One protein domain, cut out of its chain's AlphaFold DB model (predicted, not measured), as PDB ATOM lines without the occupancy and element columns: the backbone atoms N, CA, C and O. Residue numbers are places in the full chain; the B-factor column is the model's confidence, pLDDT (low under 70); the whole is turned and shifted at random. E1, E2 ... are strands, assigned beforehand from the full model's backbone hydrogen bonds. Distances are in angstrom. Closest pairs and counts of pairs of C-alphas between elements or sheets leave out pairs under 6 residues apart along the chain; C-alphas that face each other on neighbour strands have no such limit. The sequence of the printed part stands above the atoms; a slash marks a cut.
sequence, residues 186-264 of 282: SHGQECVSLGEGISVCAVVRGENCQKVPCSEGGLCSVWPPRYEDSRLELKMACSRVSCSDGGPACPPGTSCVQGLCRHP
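Overview. This is residues 186 to 264 of the 282 residues of an uncharacterized protein of Archangium violaceum Cb vi76 (UniProt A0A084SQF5). The printed part is an elongated, loosely built line of strands: the long strand E5 is the spine of a strongly twisted sheet, with the latter part of E2 along one side of it and E4 and E3 one after the other along the other side. At one end the hairpin of E1 and E2 turns away from E5 where E2 bends, and beyond the last residue of E5 a small separate hairpin, E6 and E7, makes the other end. It has 79 residues, no named helix and seven named strands, E1 to E7 in chain order, in a branched, mixed sheet of five and an antiparallel sheet of two. The class is all strand, with 39 of the 79 residues in named elements, under half. The whole is loose, with a radius of gyration of the C-alphas of 14.9 A and spans of 42 by 26 by 20 A.

Along the chain. E1, residues 190 to 195, begins at C-alpha 190 (-28.998, -0.585, -0.265) and is 15.2 A long. E2, residues 198 to 206, measures 20.5 A and bends by 79 degrees at residue 201. E3 is residues 218 to 222, 12.7 A, and E4 is residues 226 to 228, 6.5 A. E5, residues 231 to 240, is the longest strand at 28.3 A and ends at C-alpha 240 (-12.579, 6.338, 15.002). E6, residues 255 to 257, and E7, residues 260 to 262, each measure 6.3 A; C-alpha 262 is at (-8.733, 3.475, 20.044).

Arrangement. E1 and E2 are an antiparallel hairpin, with N 192 and O 200 2.9 A apart, within hydrogen-bond range. The pairing of E2 is staggered: residues 198 to 202 pair with E1, and residues 203 to 206 with E5. E2 and E5 are parallel, with N 205 and O 234 at 2.8 A. On the other side of E5, E3 is antiparallel beside residues 236 to 240, with N 219 and O 239 at 2.8 A. E4, on the same side of E5 as E3, forms an antiparallel hairpin with E5, with N 233 and O 226 at 2.8 A. E6 and E7 are an antiparallel hairpin, with N 255 and O 262 at 2.8 A. The closest C-alphas of E5 and E7, those of Arg 240 and Cys 261, are 5.5 A apart. E6 is apart from E5.

Size, cuts and confidence. The two C-alphas farthest apart, those of His 187 and Asp 245, are 45.2 A from each other. The printed part has no cut. The links from E2 to E3, 11 residues, and from E5 to E6, 14 residues, are long. The mean pLDDT of the printed part is 81.4, and 13 residues are under 70, among them residues 245 to 248 and 262 to 264.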
ATOM      1  N   SER A 186     -32.635  -2.328  -6.104       91.56
ATOM      2  CA  SER A 186     -33.046  -3.714  -6.312       91.56
ATOM      3  C   SER A 186     -32.857  -4.558  -5.046       91.56
ATOM      4  O   SER A 186     -32.073  -4.224  -4.157       91.56
ATOM      5  N   HIS A 187     -33.560  -5.691  -4.970       90.00
ATOM      6  CA  HIS A 187     -33.501  -6.576  -3.807       90.00
ATOM      7  C   HIS A 187     -32.059  -7.008  -3.478       90.00
ATOM      8  O   HIS A 187     -31.332  -7.503  -4.339       90.00
ATOM      9  N   GLY A 188     -31.670  -6.859  -2.209       89.31
ATOM     10  CA  GLY A 188     -30.328  -7.188  -1.719       89.31
ATOM     11  C   GLY A 188     -29.291  -6.074  -1.889       89.31
ATOM     12  O   GLY A 188     -28.136  -6.277  -1.522       89.31
ATOM     13  N   GLN A 189     -29.685  -4.914  -2.416       93.94
ATOM     14  CA  GLN A 189     -28.872  -3.702  -2.434       93.94
ATOM     15  C   GLN A 189     -29.478  -2.637  -1.524       93.94
ATOM     16  O   GLN A 189     -30.683  -2.603  -1.268       93.94
ATOM     17  N   GLU A 190     -28.625  -1.738  -1.062       94.31
ATOM     18  CA  GLU A 190     -28.998  -0.585  -0.265       94.31
ATOM     19  C   GLU A 190     -28.566   0.687  -0.983       94.31
ATOM     20  O   GLU A 190     -27.544   0.707  -1.670       94.31
ATOM     21  N   CYS A 191     -29.357   1.745  -0.817       94.88
ATOM     22  CA  CYS A 191     -28.976   3.065  -1.285       94.88
ATOM     23  C   CYS A 191     -27.946   3.644  -0.310       94.88
ATOM     24  O   CYS A 191     -28.263   3.860   0.862       94.88
ATOM     25  N   VAL A 192     -26.714   3.828  -0.783       94.44
ATOM     26  CA  VAL A 192     -25.587   4.351  -0.001       94.44
ATOM     27  C   VAL A 192     -25.255   5.747  -0.506       94.44
ATOM     28  O   VAL A 192     -25.020   5.928  -1.701       94.44
ATOM     29  N   SER A 193     -25.224   6.731   0.392       94.00
ATOM     30  CA  SER A 193     -24.803   8.095   0.066       94.00
ATOM     31  C   SER A 193     -23.279   8.166   0.019       94.00
ATOM     32  O   SER A 193     -22.600   7.657   0.905       94.00
ATOM     33  N   LEU A 194     -22.714   8.795  -1.000       90.88
ATOM     34  CA  LEU A 194     -21.266   8.985  -1.138       90.88
ATOM     35  C   LEU A 194     -20.848  10.441  -0.914       90.88
ATOM     36  O   LEU A 194     -19.687  10.789  -1.103       90.88
ATOM     37  N   GLY A 195     -21.789  11.272  -0.460       87.62
ATOM     38  CA  GLY A 195     -21.599  12.703  -0.286       87.62
ATOM     39  C   GLY A 195     -21.977  13.500  -1.531       87.62
ATOM     40  O   GLY A 195     -22.111  12.974  -2.633       87.62
ATOM     41  N   GLU A 196     -22.197  14.798  -1.317       87.44
ATOM     42  CA  GLU A 196     -22.430  15.780  -2.383       87.44
ATOM     43  C   GLU A 196     -23.564  15.408  -3.367       87.44
ATOM     44  O   GLU A 196     -23.483  15.658  -4.571       87.44
ATOM     45  N   GLY A 197     -24.621  14.783  -2.840       89.69
ATOM     46  CA  GLY A 197     -25.803  14.343  -3.592       89.69
ATOM     47  C   GLY A 197     -25.646  13.007  -4.325       89.69
ATOM     48  O   GLY A 197     -26.634  12.464  -4.812       89.69
ATOM     49  N   ILE A 198     -24.436  12.447  -4.383       94.31
ATOM     50  CA  ILE A 198     -24.179  11.164  -5.038       94.31
ATOM     51  C   ILE A 198     -24.697  10.044  -4.145       94.31
ATOM     52  O   ILE A 198     -24.357   9.965  -2.961       94.31
ATOM     53  N   SER A 199     -25.490   9.145  -4.714       95.44
ATOM     54  CA  SER A 199     -25.904   7.925  -4.030       95.44
ATOM     55  C   SER A 199     -26.039   6.768  -5.006       95.44
ATOM     56  O   SER A 199     -26.423   6.935  -6.162       95.44
ATOM     57  N   VAL A 200     -25.682   5.572  -4.551       94.81
ATOM     58  CA  VAL A 200     -25.601   4.392  -5.414       94.81
ATOM     59  C   VAL A 200     -26.197   3.168  -4.752       94.81
ATOM     60  O   VAL A 200     -26.144   3.000  -3.534       94.81
ATOM     61  N   CYS A 201     -26.750   2.287  -5.581       94.56
ATOM     62  CA  CYS A 201     -27.214   0.985  -5.137       94.56
ATOM     63  C   CYS A 201     -26.040   0.021  -5.018       94.56
ATOM     64  O   CYS A 201     -25.442  -0.370  -6.022       94.56
ATOM     65  N   ALA A 202     -25.732  -0.384  -3.788       94.50
ATOM     66  CA  ALA A 202     -24.617  -1.269  -3.492       94.50
ATOM     67  C   ALA A 202     -25.006  -2.381  -2.517       94.50
ATOM     68  O   ALA A 202     -25.909  -2.238  -1.696       94.50
ATOM     69  N   VAL A 203     -24.284  -3.496  -2.588       94.62
ATOM     70  CA  VAL A 203     -24.254  -4.490  -1.516       94.62
ATOM     71  C   VAL A 203     -23.285  -3.980  -0.453       94.62
ATOM     72  O   VAL A 203     -22.094  -3.801  -0.723       94.62
ATOM     73  N   VAL A 204     -23.784  -3.736   0.758       93.06
ATOM     74  CA  VAL A 204     -22.951  -3.253   1.864       93.06
ATOM     75  C   VAL A 204     -22.284  -4.434   2.564       93.06
ATOM     76  O   VAL A 204     -22.942  -5.375   3.009       93.06
ATOM     77  N   ARG A 205     -20.955  -4.385   2.673       91.81
ATOM     78  CA  ARG A 205     -20.149  -5.323   3.459       91.81
ATOM     79  C   ARG A 205     -19.724  -4.653   4.764       91.81
ATOM     80  O   ARG A 205     -19.008  -3.654   4.736       91.81
ATOM     81  N   GLY A 206     -20.105  -5.241   5.896       87.19
ATOM     82  CA  GLY A 206     -19.839  -4.688   7.228       87.19
ATOM     83  C   GLY A 206     -21.050  -3.962   7.809       87.19
ATOM     84  O   GLY A 206     -22.189  -4.262   7.455       87.19
ATOM     85  N   GLU A 207     -20.802  -3.028   8.722       85.19
ATOM     86  CA  GLU A 207     -21.852  -2.234   9.357       85.19
ATOM     87  C   GLU A 207     -22.204  -1.040   8.468       85.19
ATOM     88  O   GLU A 207     -21.345  -0.212   8.151       85.19
ATOM     89  N   ASN A 208     -23.477  -0.922   8.074       90.06
ATOM     90  CA  ASN A 208     -23.957   0.266   7.373       90.06
ATOM     91  C   ASN A 208     -24.038   1.450   8.351       90.06
ATOM     92  O   ASN A 208     -25.092   1.744   8.923       90.06
ATOM     93  N   CYS A 209     -22.912   2.143   8.507       89.56
ATOM     94  CA  CYS A 209     -22.762   3.274   9.414       89.56
ATOM     95  C   CYS A 209     -23.536   4.545   9.006       89.56
ATOM     96  O   CYS A 209     -23.526   5.532   9.738       89.56
ATOM     97  N   GLN A 210     -24.220   4.535   7.852       90.94
ATOM     98  CA  GLN A 210     -25.150   5.600   7.446       90.94
ATOM     99  C   GLN A 210     -26.577   5.342   7.928       90.94
ATOM    100  O   GLN A 210     -27.330   6.285   8.152       90.94
ATOM    101  N   LYS A 211     -26.953   4.070   8.106       89.44
ATOM    102  CA  LYS A 211     -28.236   3.688   8.708       89.44
ATOM    103  C   LYS A 211     -28.155   3.614  10.223       89.44
ATOM    104  O   LYS A 211     -29.089   4.022  10.907       89.44
ATOM    105  N   VAL A 212     -27.054   3.069  10.731       88.25
ATOM    106  CA  VAL A 212     -26.773   2.980  12.162       88.25
ATOM    107  C   VAL A 212     -25.640   3.957  12.460       88.25
ATOM    108  O   VAL A 212     -24.501   3.659  12.109       88.25
ATOM    109  N   PRO A 213     -25.925   5.128  13.057       86.44
ATOM    110  CA  PRO A 213     -24.895   6.112  13.350       86.44
ATOM    111  C   PRO A 213     -23.777   5.509  14.196       86.44
ATOM    112  O   PRO A 213     -24.031   4.730  15.119       86.44
ATOM    113  N   CYS A 214     -22.541   5.901  13.901       86.19
ATOM    114  CA  CYS A 214     -21.409   5.524  14.730       86.19
ATOM    115  C   CYS A 214     -21.566   6.069  16.155       86.19
ATOM    116  O   CYS A 214     -22.197   7.107  16.377       86.19
ATOM    117  N   SER A 215     -20.964   5.372  17.120       83.56
ATOM    118  CA  SER A 215     -20.846   5.865  18.494       83.56
ATOM    119  C   SER A 215     -20.135   7.223  18.542       83.56
ATOM    120  O   SER A 215     -19.499   7.639  17.574       83.56
ATOM    121  N   GLU A 216     -20.272   7.938  19.661       77.25
ATOM    122  CA  GLU A 216     -19.800   9.319  19.812       77.25
ATOM    123  C   GLU A 216     -18.343   9.502  19.338       77.25
ATOM    124  O   GLU A 216     -17.422   8.839  19.815       77.25
ATOM    125  N   GLY A 217     -18.148  10.385  18.352       69.62
ATOM    126  CA  GLY A 217     -16.848  10.639  17.721       69.62
ATOM    127  C   GLY A 217     -16.432   9.646  16.623       69.62
ATOM    128  O   GLY A 217     -15.322   9.743  16.115       69.62
ATOM    129  N   GLY A 218     -17.266   8.688  16.228       77.19
ATOM    130  CA  GLY A 218     -16.988   7.818  15.083       77.19
ATOM    131  C   GLY A 218     -17.264   8.503  13.740       77.19
ATOM    132  O   GLY A 218     -18.245   9.228  13.593       77.19
ATOM    133  N   LEU A 219     -16.417   8.236  12.743       83.56
ATOM    134  CA  LEU A 219     -16.632   8.610  11.349       83.56
ATOM    135  C   LEU A 219     -17.093   7.379  10.563       83.56
ATOM    136  O   LEU A 219     -16.505   6.300  10.662       83.56
ATOM    137  N   CYS A 220     -18.131   7.539   9.749       88.12
ATOM    138  CA  CYS A 220     -18.535   6.492   8.823       88.12
ATOM    139  C   CYS A 220     -17.566   6.463   7.637       88.12
ATOM    140  O   CYS A 220     -17.565   7.369   6.804       88.12
ATOM    141  N   SER A 221     -16.724   5.433   7.569       86.56
ATOM    142  CA  SER A 221     -15.806   5.236   6.451       86.56
ATOM    143  C   SER A 221     -16.447   4.351   5.394       86.56
ATOM    144  O   SER A 221     -16.866   3.229   5.678       86.56
ATOM    145  N   VAL A 222     -16.473   4.854   4.162       88.38
ATOM    146  CA  VAL A 222     -16.869   4.107   2.969       88.38
ATOM    147  C   VAL A 222     -15.610   3.865   2.150       88.38
ATOM    148  O   VAL A 222     -14.926   4.810   1.762       88.38
ATOM    149  N   TRP A 223     -15.256   2.600   1.941       83.44
ATOM    150  CA  TRP A 223     -14.077   2.254   1.143       83.44
ATOM    151  C   TRP A 223     -14.387   2.296  -0.356       83.44
ATOM    152  O   TRP A 223     -15.555   2.160  -0.731       83.44
ATOM    153  N   PRO A 224     -13.352   2.431  -1.210       78.31
ATOM    154  CA  PRO A 224     -13.526   2.460  -2.653       78.31
ATOM    155  C   PRO A 224     -14.355   1.278  -3.176       78.31
ATOM    156  O   PRO A 224     -14.227   0.157  -2.662       78.31
ATOM    157  N   PRO A 225     -15.182   1.519  -4.201       83.50
ATOM    158  CA  PRO A 225     -16.071   0.515  -4.761       83.50
ATOM    159  C   PRO A 225     -15.320  -0.677  -5.345       83.50
ATOM    160  O   PRO A 225     -14.275  -0.535  -5.979       83.50
ATOM    161  N   ARG A 226     -15.905  -1.863  -5.173       82.38
ATOM    162  CA  ARG A 226     -15.502  -3.086  -5.872       82.38
ATOM    163  C   ARG A 226     -16.664  -3.586  -6.715       82.38
ATOM    164  O   ARG A 226     -17.817  -3.436  -6.325       82.38
ATOM    165  N   TYR A 227     -16.352  -4.181  -7.857       80.38
ATOM    166  CA  TYR A 227     -17.346  -4.831  -8.704       80.38
ATOM    167  C   TYR A 227     -17.153  -6.338  -8.622       80.38
ATOM    168  O   TYR A 227     -16.109  -6.835  -9.028       80.38
ATOM    169  N   GLU A 228     -18.167  -7.041  -8.124       79.50
ATOM    170  CA  GLU A 228     -18.221  -8.505  -8.077       79.50
ATOM    171  C   GLU A 228     -19.486  -8.954  -8.819       79.50
ATOM    172  O   GLU A 228     -20.588  -8.511  -8.488       79.50
ATOM    173  N   ASP A 229     -19.349  -9.785  -9.855       80.38
ATOM    174  CA  ASP A 229     -20.471 -10.248 -10.691       80.38
ATOM    175  C   ASP A 229     -21.400  -9.111 -11.172       80.38
ATOM    176  O   ASP A 229     -22.627  -9.212 -11.127       80.38
ATOM    177  N   SER A 230     -20.820  -7.991 -11.619       79.12
ATOM    178  CA  SER A 230     -21.542  -6.769 -12.039       79.12
ATOM    179  C   SER A 230     -22.350  -6.063 -10.939       79.12
ATOM    180  O   SER A 230     -23.114  -5.144 -11.232       79.12
ATOM    181  N   ARG A 231     -22.189  -6.450  -9.670       84.00
ATOM    182  CA  ARG A 231     -22.764  -5.741  -8.523       84.00
ATOM    183  C   ARG A 231     -21.708  -4.881  -7.856       84.00
ATOM    184  O   ARG A 231     -20.587  -5.319  -7.615       84.00
ATOM    185  N   LEU A 232     -22.111  -3.660  -7.528       89.31
ATOM    186  CA  LEU A 232     -21.314  -2.751  -6.726       89.31
ATOM    187  C   LEU A 232     -21.306  -3.228  -5.272       89.31
ATOM    188  O   LEU A 232     -22.362  -3.321  -4.645       89.31
ATOM    189  N   GLU A 233     -20.124  -3.502  -4.734       92.50
ATOM    190  CA  GLU A 233     -19.914  -3.762  -3.316       92.50
ATOM    191  C   GLU A 233     -19.182  -2.587  -2.668       92.50
ATOM    192  O   GLU A 233     -18.133  -2.139  -3.141       92.50
ATOM    193  N   LEU A 234     -19.732  -2.116  -1.551       92.38
ATOM    194  CA  LEU A 234     -19.116  -1.097  -0.713       92.38
ATOM    195  C   LEU A 234     -18.844  -1.697   0.656       92.38
ATOM    196  O   LEU A 234     -19.748  -2.203   1.322       92.38
ATOM    197  N   LYS A 235     -17.589  -1.625   1.097       90.38
ATOM    198  CA  LYS A 235     -17.278  -1.880   2.500       90.38
ATOM    199  C   LYS A 235     -17.596  -0.617   3.287       90.38
ATOM    200  O   LYS A 235     -17.230   0.480   2.862       90.38
ATOM    201  N   MET A 236     -18.253  -0.786   4.427       91.00
ATOM    202  CA  MET A 236     -18.577   0.292   5.353       91.00
ATOM    203  C   MET A 236     -18.286  -0.149   6.782       91.00
ATOM    204  O   MET A 236     -18.426  -1.326   7.127       91.00
ATOM    205  N   ALA A 237     -17.816   0.791   7.591       86.19
ATOM    206  CA  ALA A 237     -17.578   0.590   9.008       86.19
ATOM    207  C   ALA A 237     -17.372   1.936   9.695       86.19
ATOM    208  O   ALA A 237     -16.909   2.909   9.092       86.19
ATOM    209  N   CYS A 238     -17.646   1.950  10.991       85.06
ATOM    210  CA  CYS A 238     -17.246   3.044  11.850       85.06
ATOM    211  C   CYS A 238     -15.737   2.986  12.077       85.06
ATOM    212  O   CYS A 238     -15.220   2.061  12.707       85.06
ATOM    213  N   SER A 239     -15.024   3.980  11.562       74.88
ATOM    214  CA  SER A 239     -13.665   4.266  11.997       74.88
ATOM    215  C   SER A 239     -13.718   5.310  13.107       74.88
ATOM    216  O   SER A 239     -14.649   6.109  13.214       74.88
ATOM    217  N   ARG A 240     -12.735   5.286  13.998       68.06
ATOM    218  CA  ARG A 240     -12.579   6.338  15.002       68.06
ATOM    219  C   ARG A 240     -11.719   7.456  14.430       68.06
ATOM    220  O   ARG A 240     -10.891   7.191  13.561       68.06
ATOM    221  N   VAL A 241     -11.916   8.677  14.934       66.25
ATOM    222  CA  VAL A 241     -11.194   9.883  14.498       66.25
ATOM    223  C   VAL A 241      -9.702   9.599  14.339       66.25
ATOM    224  O   VAL A 241      -9.068   9.016  15.224       66.25
ATOM    225  N   SER A 242      -9.142  10.012  13.205       65.81
ATOM    226  CA  SER A 242      -7.700  10.027  13.017       65.81
ATOM    227  C   SER A 242      -7.080  11.048  13.962       65.81
ATOM    228  O   SER A 242      -7.447  12.223  13.942       65.81
ATOM    229  N   CYS A 243      -6.137  10.610  14.776       72.56
ATOM    230  CA  CYS A 243      -5.389  11.463  15.685       72.56
ATOM    231  C   CYS A 243      -3.968  11.634  15.151       72.56
ATOM    232  O   CYS A 243      -3.356  10.692  14.666       72.56
ATOM    233  N   SER A 244      -3.440  12.844  15.216       70.00
ATOM    234  CA  SER A 244      -2.081  13.180  14.788       70.00
ATOM    235  C   SER A 244      -1.549  14.303  15.672       70.00
ATOM    236  O   SER A 244      -2.327  14.947  16.384       70.00
ATOM    237  N   ASP A 245      -0.239  14.546  15.641       49.75
ATOM    238  CA  ASP A 245       0.339  15.721  16.293       49.75
ATOM    239  C   ASP A 245      -0.234  16.991  15.641       49.75
ATOM    240  O   ASP A 245       0.041  17.292  14.481       49.75
ATOM    241  N   GLY A 246      -1.085  17.707  16.384       58.91
ATOM    242  CA  GLY A 246      -1.823  18.885  15.909       58.91
ATOM    243  C   GLY A 246      -3.252  18.618  15.410       58.91
ATOM    244  O   GLY A 246      -3.958  19.570  15.080       58.91
ATOM    245  N   GLY A 247      -3.700  17.358  15.375       62.72
ATOM    246  CA  GLY A 247      -5.076  16.975  15.042       62.72
ATOM    247  C   GLY A 247      -6.062  17.101  16.217       62.72
ATOM    248  O   GLY A 247      -5.664  17.413  17.344       62.72
ATOM    249  N   PRO A 248      -7.366  16.850  15.985       66.69
ATOM    250  CA  PRO A 248      -8.358  16.830  17.056       66.69
ATOM    251  C   PRO A 248      -8.004  15.772  18.109       66.69
ATOM    252  O   PRO A 248      -7.614  14.648  17.785       66.69
ATOM    253  N   ALA A 249      -8.151  16.142  19.384       73.06
ATOM    254  CA  ALA A 249      -7.938  15.217  20.487       73.06
ATOM    255  C   ALA A 249      -8.933  14.052  20.402       73.06
ATOM    256  O   ALA A 249     -10.108  14.240  20.078       73.06
ATOM    257  N   CYS A 250      -8.457  12.852  20.725       71.94
ATOM    258  CA  CYS A 250      -9.316  11.685  20.807       71.94
ATOM    259  C   CYS A 250     -10.440  11.893  21.836       71.94
ATOM    260  O   CYS A 250     -10.187  12.468  22.899       71.94
ATOM    261  N   PRO A 251     -11.671  11.428  21.551       70.25
ATOM    262  CA  PRO A 251     -12.781  11.552  22.485       70.25
ATOM    263  C   PRO A 251     -12.482  10.844  23.823       70.25
ATOM    264  O   PRO A 251     -11.686   9.892  23.858       70.25
ATOM    265  N   PRO A 252     -13.105  11.282  24.937       72.38
ATOM    266  CA  PRO A 252     -12.858  10.721  26.263       72.38
ATOM    267  C   PRO A 252     -12.976   9.190  26.291       72.38
ATOM    268  O   PRO A 252     -13.917   8.613  25.758       72.38
ATOM    269  N   GLY A 253     -12.009   8.523  26.927       70.25
ATOM    270  CA  GLY A 253     -11.960   7.059  27.011       70.25
ATOM    271  C   GLY A 253     -11.242   6.365  25.846       70.25
ATOM    272  O   GLY A 253     -11.156   5.136  25.855       70.25
ATOM    273  N   THR A 254     -10.693   7.108  24.880       73.44
ATOM    274  CA  THR A 254      -9.850   6.572  23.793       73.44
ATOM    275  C   THR A 254      -8.436   7.172  23.811       73.44
ATOM    276  O   THR A 254      -8.219   8.248  24.364       73.44
ATOM    277  N   SER A 255      -7.455   6.473  23.233       75.81
ATOM    278  CA  SER A 255      -6.067   6.925  23.073       75.81
ATOM    279  C   SER A 255      -5.620   6.843  21.615       75.81
ATOM    280  O   SER A 255      -6.123   6.028  20.843       75.81
ATOM    281  N   CYS A 256      -4.677   7.698  21.217       73.44
ATOM    282  CA  CYS A 256      -4.161   7.690  19.855       73.44
ATOM    283  C   CYS A 256      -3.200   6.517  19.632       73.44
ATOM    284  O   CYS A 256      -2.153   6.445  20.271       73.44
ATOM    285  N   VAL A 257      -3.533   5.609  18.713       70.00
ATOM    286  CA  VAL A 257      -2.712   4.442  18.365       70.00
ATOM    287  C   VAL A 257      -2.601   4.351  16.847       70.00
ATOM    288  O   VAL A 257      -3.599   4.135  16.163       70.00
ATOM    289  N   GLN A 258      -1.379   4.498  16.320       67.25
ATOM    290  CA  GLN A 258      -1.089   4.459  14.874       67.25
ATOM    291  C   GLN A 258      -1.939   5.448  14.059       67.25
ATOM    292  O   GLN A 258      -2.448   5.123  12.989       67.25
ATOM    293  N   GLY A 259      -2.128   6.652  14.593       70.38
ATOM    294  CA  GLY A 259      -2.870   7.698  13.903       70.38
ATOM    295  C   GLY A 259      -4.395   7.588  14.010       70.38
ATOM    296  O   GLY A 259      -5.102   8.319  13.326       70.38
ATOM    297  N   LEU A 260      -4.925   6.683  14.842       69.88
ATOM    298  CA  LEU A 260      -6.363   6.471  15.046       69.88
ATOM    299  C   LEU A 260      -6.700   6.411  16.536       69.88
ATOM    300  O   LEU A 260      -5.997   5.767  17.316       69.88
ATOM    301  N   CYS A 261      -7.801   7.033  16.945       72.50
ATOM    302  CA  CYS A 261      -8.283   6.926  18.319       72.50
ATOM    303  C   CYS A 261      -8.779   5.500  18.593       72.50
ATOM    304  O   CYS A 261      -9.574   4.968  17.828       72.50
ATOM    305  N   ARG A 262      -8.332   4.843  19.669       65.81
ATOM    306  CA  ARG A 262      -8.733   3.475  20.044       65.81
ATOM    307  C   ARG A 262      -9.105   3.362  21.525       65.81
ATOM    308  O   ARG A 262      -8.524   4.038  22.361       65.81
ATOM    309  N   HIS A 263     -10.071   2.508  21.861       63.88
ATOM    310  CA  HIS A 263     -10.398   2.162  23.243       63.88
ATOM    311  C   HIS A 263      -9.355   1.180  23.808       63.88
ATOM    312  O   HIS A 263      -8.918   0.282  23.084       63.88
ATOM    313  N   PRO A 264      -9.019   1.275  25.110       61.12
ATOM    314  CA  PRO A 264      -8.087   0.358  25.777       61.12
ATOM    315  C   PRO A 264      -8.484  -1.125  25.705       61.12
ATOM    316  O   PRO A 264      -7.636  -2.003  25.814       61.12
TER     317      PRO A 264